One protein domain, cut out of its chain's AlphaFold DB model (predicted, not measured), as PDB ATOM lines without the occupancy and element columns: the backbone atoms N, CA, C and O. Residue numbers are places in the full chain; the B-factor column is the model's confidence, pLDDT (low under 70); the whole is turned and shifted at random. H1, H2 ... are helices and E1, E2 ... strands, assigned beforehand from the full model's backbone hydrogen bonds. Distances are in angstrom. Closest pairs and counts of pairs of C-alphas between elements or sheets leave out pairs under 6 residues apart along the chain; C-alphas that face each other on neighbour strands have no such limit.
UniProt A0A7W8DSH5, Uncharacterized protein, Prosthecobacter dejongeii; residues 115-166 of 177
ATOM      1  N   PRO A 115     237.102 220.591 266.625       82.69
ATOM      2  CA  PRO A 115     237.777 221.883 266.702       82.69
ATOM      3  C   PRO A 115     236.808 223.049 266.470       82.69
ATOM      4  O   PRO A 115     236.070 223.052 265.498       82.69
ATOM      5  N   ALA A 116     236.869 224.106 267.285       82.62
ATOM      6  CA  ALA A 116     236.013 225.298 267.160       82.62
ATOM      7  C   ALA A 116     235.765 225.828 265.720       82.62
ATOM      8  O   ALA A 116     234.607 226.107 265.402       82.62
ATOM      9  N   PRO A 117     236.766 225.933 264.812       85.12
ATOM     10  CA  PRO A 117     236.516 226.374 263.434       85.12
ATOM     11  C   PRO A 117     235.551 225.469 262.652       85.12
ATOM     12  O   PRO A 117     234.808 225.969 261.810       85.12
ATOM     13  N   ILE A 118     235.512 224.162 262.936       88.25
ATOM     14  CA  ILE A 118     234.557 223.258 262.285       88.25
ATOM     15  C   ILE A 118     233.130 223.567 262.723       88.25
ATOM     16  O   ILE A 118     232.232 223.567 261.892       88.25
ATOM     17  N   LEU A 119     232.918 223.908 263.997       86.12
ATOM     18  CA  LEU A 119     231.595 224.208 264.538       86.12
ATOM     19  C   LEU A 119     231.017 225.464 263.891       86.12
ATOM     20  O   LEU A 119     229.837 225.482 263.550       86.12
ATOM     21  N   THR A 120     231.859 226.468 263.638       87.94
ATOM     22  CA  THR A 120     231.481 227.668 262.884       87.94
ATOM     23  C   THR A 120     231.101 227.338 261.443       87.94
ATOM     24  O   THR A 120     230.101 227.843 260.944       87.94
ATOM     25  N   ASN A 121     231.855 226.466 260.765       88.56
ATOM     26  CA  ASN A 121     231.521 226.066 259.396       88.56
ATOM     27  C   ASN A 121     230.216 225.264 259.340       88.56
ATOM     28  O   ASN A 121     229.378 225.515 258.475       88.56
ATOM     29  N   LEU A 122     230.018 224.353 260.297       88.12
ATOM     30  CA  LEU A 122     228.800 223.561 260.439       88.12
ATOM     31  C   LEU A 122     227.591 224.440 260.775       88.12
ATOM     32  O   LEU A 122     226.502 224.162 260.277       88.12
ATOM     33  N   ALA A 123     227.785 225.528 261.534       86.06
ATOM     34  CA  ALA A 123     226.750 226.509 261.870       86.06
ATOM     35  C   ALA A 123     226.020 227.057 260.623       86.06
ATOM     36  O   ALA A 123     224.819 227.306 260.681       86.06
ATOM     37  N   ASN A 124     226.713 227.175 259.483       89.06
ATOM     38  CA  ASN A 124     226.140 227.700 258.236       89.06
ATOM     39  C   ASN A 124     225.098 226.775 257.590       89.06
ATOM     40  O   ASN A 124     224.289 227.234 256.788       89.06
ATOM     41  N   PHE A 125     225.111 225.479 257.916       87.50
ATOM     42  CA  PHE A 125     224.158 224.512 257.365       87.50
ATOM     43  C   PHE A 125     222.850 224.461 258.165       87.50
ATOM     44  O   PHE A 125     221.848 223.944 257.673       87.50
ATOM     45  N   PHE A 126     222.829 225.005 259.386       87.88
ATOM     46  CA  PHE A 126     221.631 225.020 260.221       87.88
ATOM     47  C   PHE A 126     220.594 226.017 259.704       87.88
ATOM     48  O   PHE A 126     220.907 227.138 259.319       87.88
ATOM     49  N   GLY A 127     219.332 225.599 259.703       83.81
ATOM     50  CA  GLY A 127     218.215 226.333 259.110       83.81
ATOM     51  C   GLY A 127     218.121 226.190 257.587       83.81
ATOM     52  O   GLY A 127     217.069 226.513 257.030       83.81
ATOM     53  N   GLY A 128     219.171 225.672 256.937       85.50
ATOM     54  CA  GLY A 128     219.195 225.329 255.520       85.50
ATOM     55  C   GLY A 128     218.438 224.039 255.213       85.50
ATOM     56  O   GLY A 128     218.146 223.236 256.100       85.50
ATOM     57  N   ASP A 129     218.102 223.856 253.942       86.19
ATOM     58  CA  ASP A 129     217.466 222.637 253.450       86.19
ATOM     59  C   ASP A 129     218.488 221.501 253.289       86.19
ATOM     60  O   ASP A 129     219.601 221.742 252.816       86.19
ATOM     61  N   VAL A 130     218.130 220.276 253.689       85.31
ATOM     62  CA  VAL A 130     219.023 219.109 253.590       85.31
ATOM     63  C   VAL A 130     218.761 218.362 252.289       85.31
ATOM     64  O   VAL A 130     217.927 217.465 252.215       85.31
ATOM     65  N   ASN A 131     219.540 218.723 251.274       87.44
ATOM     66  CA  ASN A 131     219.637 218.039 249.988       87.44
ATOM     67  C   ASN A 131     220.925 217.209 249.881       87.44
ATOM     68  O   ASN A 131     221.849 217.347 250.688       87.44
ATOM     69  N   ALA A 132     221.021 216.373 248.845       86.31
ATOM     70  CA  ALA A 132     222.201 215.541 248.596       86.31
ATOM     71  C   ALA A 132     223.496 216.372 248.481       86.31
ATOM     72  O   ALA A 132     224.525 215.997 249.047       86.31
ATOM     73  N   ASP A 133     223.448 217.529 247.816       88.25
ATOM     74  CA  ASP A 133     224.602 218.420 247.673       88.25
ATOM     75  C   ASP A 133     225.028 219.058 248.995       88.25
ATOM     76  O   ASP A 133     226.210 219.029 249.339       88.25
ATOM     77  N   THR A 134     224.074 219.567 249.780       87.69
ATOM     78  CA  THR A 134     224.357 220.158 251.097       87.69
ATOM     79  C   THR A 134     224.847 219.111 252.086       87.69
ATOM     80  O   THR A 134     225.754 219.384 252.866       87.69
ATOM     81  N   GLN A 135     224.301 217.893 252.028       88.19
ATOM     82  CA  GLN A 135     224.760 216.770 252.840       88.19
ATOM     83  C   GLN A 135     226.200 216.400 252.478       88.19
ATOM     84  O   GLN A 135     227.028 216.225 253.369       88.19
ATOM     85  N   LYS A 136     226.524 216.327 251.182       90.06
ATOM     86  CA  LYS A 136     227.890 216.072 250.710       90.06
ATOM     87  C   LYS A 136     228.855 217.167 251.165       90.06
ATOM     88  O   LYS A 136     229.934 216.850 251.652       90.06
ATOM     89  N   GLN A 137     228.462 218.434 251.051       90.31
ATOM     90  CA  GLN A 137     229.280 219.569 251.482       90.31
ATOM     91  C   GLN A 137     229.483 219.588 253.004       90.31
ATOM     92  O   GLN A 137     230.575 219.892 253.483       90.31
ATOM     93  N   LEU A 138     228.456 219.218 253.770       90.38
ATOM     94  CA  LEU A 138     228.563 219.058 255.215       90.38
ATOM     95  C   LEU A 138     229.518 217.916 255.567       90.38
ATOM     96  O   LEU A 138     230.400 218.110 256.396       90.38
ATOM     97  N   LEU A 139     229.392 216.754 254.922       89.81
ATOM     98  CA  LEU A 139     230.305 215.626 255.126       89.81
ATOM     99  C   LEU A 139     231.747 216.003 254.779       89.81
ATOM    100  O   LEU A 139     232.641 215.721 255.567       89.81
ATOM    101  N   ASP A 140     231.980 216.689 253.661       89.50
ATOM    102  CA  ASP A 140     233.307 217.190 253.282       89.50
ATOM    103  C   ASP A 140     233.867 218.159 254.336       89.50
ATOM    104  O   ASP A 140     234.994 217.992 254.798       89.50
ATOM    105  N   THR A 141     233.038 219.083 254.832       89.56
ATOM    106  CA  THR A 141     233.405 220.006 255.919       89.56
ATOM    107  C   THR A 141     233.782 219.254 257.199       89.56
ATOM    108  O   THR A 141     234.777 219.595 257.842       89.56
ATOM    109  N   VAL A 142     233.016 218.221 257.576       88.56
ATOM    110  CA  VAL A 142     233.324 217.375 258.742       88.56
ATOM    111  C   VAL A 142     234.610 216.584 258.504       88.56
ATOM    112  O   VAL A 142     235.474 216.546 259.373       88.56
ATOM    113  N   SER A 143     234.770 215.983 257.328       86.56
ATOM    114  CA  SER A 143     235.932 215.173 256.957       86.56
ATOM    115  C   SER A 143     237.233 215.979 256.996       86.56
ATOM    116  O   SER A 143     238.218 215.539 257.593       86.56
ATOM    117  N   GLN A 144     237.212 217.184 256.422       85.44
ATOM    118  CA  GLN A 144     238.351 218.098 256.391       85.44
ATOM    119  C   GLN A 144     238.618 218.722 257.763       85.44
ATOM    120  O   GLN A 144     239.763 218.779 258.202       85.44
ATOM    121  N   GLY A 145     237.572 219.181 258.457       82.50
ATOM    122  CA  GLY A 145     237.720 219.868 259.738       82.50
ATOM    123  C   GLY A 145     238.069 218.941 260.904       82.50
ATOM    124  O   GLY A 145     238.696 219.394 261.857       82.50
ATOM    125  N   MET A 146     237.694 217.659 260.833       81.12
ATOM    126  CA  MET A 146     238.091 216.637 261.811       81.12
ATOM    127  C   MET A 146     239.445 215.994 261.480       81.12
ATOM    128  O   MET A 146     239.986 215.265 262.313       81.12
ATOM    129  N   GLY A 147     239.992 216.231 260.283       71.88
ATOM    130  CA  GLY A 147     241.343 215.816 259.917       71.88
ATOM    131  C   GLY A 147     242.396 216.558 260.741       71.88
ATOM    132  O   GLY A 147     242.284 217.759 261.000       71.88
ATOM    133  N   SER A 148     243.444 215.854 261.171       62.38
ATOM    134  CA  SER A 148     244.585 216.511 261.814       62.38
ATOM    135  C   SER A 148     245.320 217.376 260.789       62.38
ATOM    136  O   SER A 148     245.591 216.917 259.686       62.38
ATOM    137  N   LYS A 149     245.745 218.596 261.159       59.31
ATOM    138  CA  LYS A 149     246.561 219.482 260.287       59.31
ATOM    139  C   LYS A 149     247.843 218.818 259.756       59.31
ATOM    140  O   LYS A 149     248.435 219.293 258.794       59.31
ATOM    141  N   THR A 150     248.290 217.756 260.419       56.19
ATOM    142  CA  THR A 150     249.466 216.944 260.098       56.19
ATOM    143  C   THR A 150     249.168 215.721 259.235       56.19
ATOM    144  O   THR A 150     250.109 215.128 258.713       56.19
ATOM    145  N   SER A 151     247.901 215.341 259.063       56.53
ATOM    146  CA  SER A 151     247.515 214.161 258.297       56.53
ATOM    147  C   SER A 151     246.938 214.570 256.946       56.53
ATOM    148  O   SER A 151     246.029 215.392 256.854       56.53
ATOM    149  N   LYS A 152     247.513 214.028 255.870       58.03
ATOM    150  CA  LYS A 152     247.102 214.309 254.482       58.03
ATOM    151  C   LYS A 152     245.850 213.533 254.065       58.03
ATOM    152  O   LYS A 152     245.350 213.738 252.961       58.03
ATOM    153  N   THR A 153     245.378 212.629 254.917       63.94
ATOM    154  CA  THR A 153     244.225 211.771 254.672       63.94
ATOM    155  C   THR A 153     242.956 212.392 255.255       63.94
ATOM    156  O   THR A 153     242.892 212.639 256.458       63.94
ATOM    157  N   PRO A 154     241.923 212.654 254.434       68.88
ATOM    158  CA  PRO A 154     240.627 213.076 254.949       68.88
ATOM    159  C   PRO A 154     240.030 211.967 255.822       68.88
ATOM    160  O   PRO A 154     240.100 210.784 255.469       68.88
ATOM    161  N   ARG A 155     239.422 212.326 256.962       78.56
ATOM    162  CA  ARG A 155     238.768 211.326 257.818       78.56
ATOM    163  C   ARG A 155     237.548 210.748 257.118       78.56
ATOM    164  O   ARG A 155     236.751 211.483 256.534       78.56
ATOM    165  N   ARG A 156     237.362 209.431 257.221       82.69
ATOM    166  CA  ARG A 156     236.154 208.776 256.711       82.69
ATOM    167  C   ARG A 156     234.961 209.197 257.567       82.69
ATOM    168  O   ARG A 156     234.981 209.050 258.787       82.69
ATOM    169  N   VAL A 157     233.928 209.713 256.912       88.50
ATOM    170  CA  VAL A 157     232.696 210.188 257.545       88.50
ATOM    171  C   VAL A 157     231.489 209.566 256.864       88.50
ATOM    172  O   VAL A 157     231.484 209.399 255.643       88.50
ATOM    173  N   GLU A 158     230.464 209.226 257.635       87.31
ATOM    174  CA  GLU A 158     229.207 208.712 257.094       87.31
ATOM    175  C   GLU A 158     228.007 209.270 257.857       87.31
ATOM    176  O   GLU A 158     228.092 209.566 259.048       87.31
ATOM    177  N   VAL A 159     226.871 209.389 257.172       89.12
ATOM    178  CA  VAL A 159     225.600 209.694 257.835       89.12
ATOM    179  C   VAL A 159     225.033 208.393 258.382       89.12
ATOM    180  O   VAL A 159     224.715 207.484 257.620       89.12
ATOM    181  N   VAL A 160     224.894 208.321 259.700       86.62
ATOM    182  CA  VAL A 160     224.381 207.136 260.407       86.62
ATOM    183  C   VAL A 160     222.904 207.251 260.763       86.62
ATOM    184  O   VAL A 160     222.251 206.252 261.054       86.62
ATOM    185  N   GLY A 161     222.350 208.463 260.721       87.00
ATOM    186  CA  GLY A 161     220.937 208.688 260.987       87.00
ATOM    187  C   GLY A 161     220.457 210.031 260.460       87.00
ATOM    188  O   GLY A 161     221.152 211.040 260.574       87.00
ATOM    189  N   TRP A 162     219.248 210.039 259.903       88.12
ATOM    190  CA  TRP A 162     218.566 211.249 259.463       88.12
ATOM    191  C   TRP A 162     217.102 211.220 259.899       88.12
ATOM    192  O   TRP A 162     216.367 210.294 259.555       88.12
ATOM    193  N   LEU A 163     216.690 212.229 260.671       87.00
ATOM    194  CA  LEU A 163     215.315 212.427 261.119       87.00
ATOM    195  C   LEU A 163     214.779 213.727 260.503       87.00
ATOM    196  O   LEU A 163     214.944 214.794 261.100       87.00
ATOM    197  N   PRO A 164     214.125 213.661 259.331       83.31
ATOM    198  CA  PRO A 164     213.685 214.850 258.606       83.31
ATOM    199  C   PRO A 164     212.622 215.664 259.351       83.31
ATOM    200  O   PRO A 164     212.650 216.890 259.297       83.31
ATOM    201  N   SER A 165     211.721 215.000 260.083       83.12
ATOM    202  CA  SER A 165     210.667 215.660 260.869       83.12
ATOM    203  C   SER A 165     211.236 216.544 261.983       83.12
ATOM    204  O   SER A 165     210.746 217.646 262.217       83.12
ATOM    205  N   GLU A 166     212.312 216.079 262.620       82.50
ATOM    206  CA  GLU A 166     212.994 216.781 263.713       82.50
ATOM    207  C   GLU A 166     214.129 217.687 263.197       82.50
ATOM    208  O   GLU A 166     214.632 218.550 263.918       82.50
TER     209      GLU A 166
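This is residues 115 to 166 of the 177 residues of an uncharacterized protein of Prosthecobacter dejongeii (UniProt A0A7W8DSH5). A two-helix hairpin, H1 and H2, has a single strand, E1, folded back past its longer helix: H2 is the middle piece, with H1 packed beside it and running the opposite way, and E1 passing aslant on a different side of H2. A long loop, residues 146 to 156, swings out around Thr 150 between H2 and E1, and the tail after E1 makes the other end of the long axis. The printed part has 52 residues, with two named helices and one named strand in the order H1, H2, E1; the class is mixed, helices and strands, and E1 pairs with no named strand. The whole is only just compact, close to loose, with a radius of gyration of the C-alphas of 11.9 A, and its outline is elongated, spanning 38 by 20 by 17 A.

Start with the longest helix, H2, residues 132 to 145: find C-alpha 132 at (222.201, 215.541, 248.596), and from there the helix runs 19.6 A to C-alpha 145 at (237.720, 219.868, 259.738). Go back along the chain to H1, residues 116 to 123, whose first and last C-alphas are 10.7 A apart. Then look beyond H2 for E1, residues 157 to 163, which covers 17.9 A and ends with C-alpha 163 at (215.315, 212.427, 261.119).

Look from H2 toward H1 and you find that the two touch, with 8 pairs of C-alphas within 8 A. Their closest C-alphas are those of Ile 118 and Gly 145, 5.3 A apart. Their lines stand at a shallow tilt of 6 degrees, and they run opposite ways as a helical hairpin. Between H2 and E1 there are 4 pairs of C-alphas within 8 A; the closest are those of Ser 143 and Val 157, 6.0 A apart. H1 and E1 are apart. Along the backbones of H1 and H2, every O i to N i+4 pair is within hydrogen-bond range.

The two C-alphas farthest apart are those of Thr 150 and Ser 165, at 38.8 A, while the first and last printed C-alphas, Pro 115 and Glu 166, are 25.5 A apart. The printed part has no cut. Eight residues make the short link from H1 to H2, and 11 residues make the long link from H2 to E1. Read the B-factor column at residues 148 to 154, in that long link, and you find the model's confidence under 70; the mean pLDDT of the printed part is 82.8.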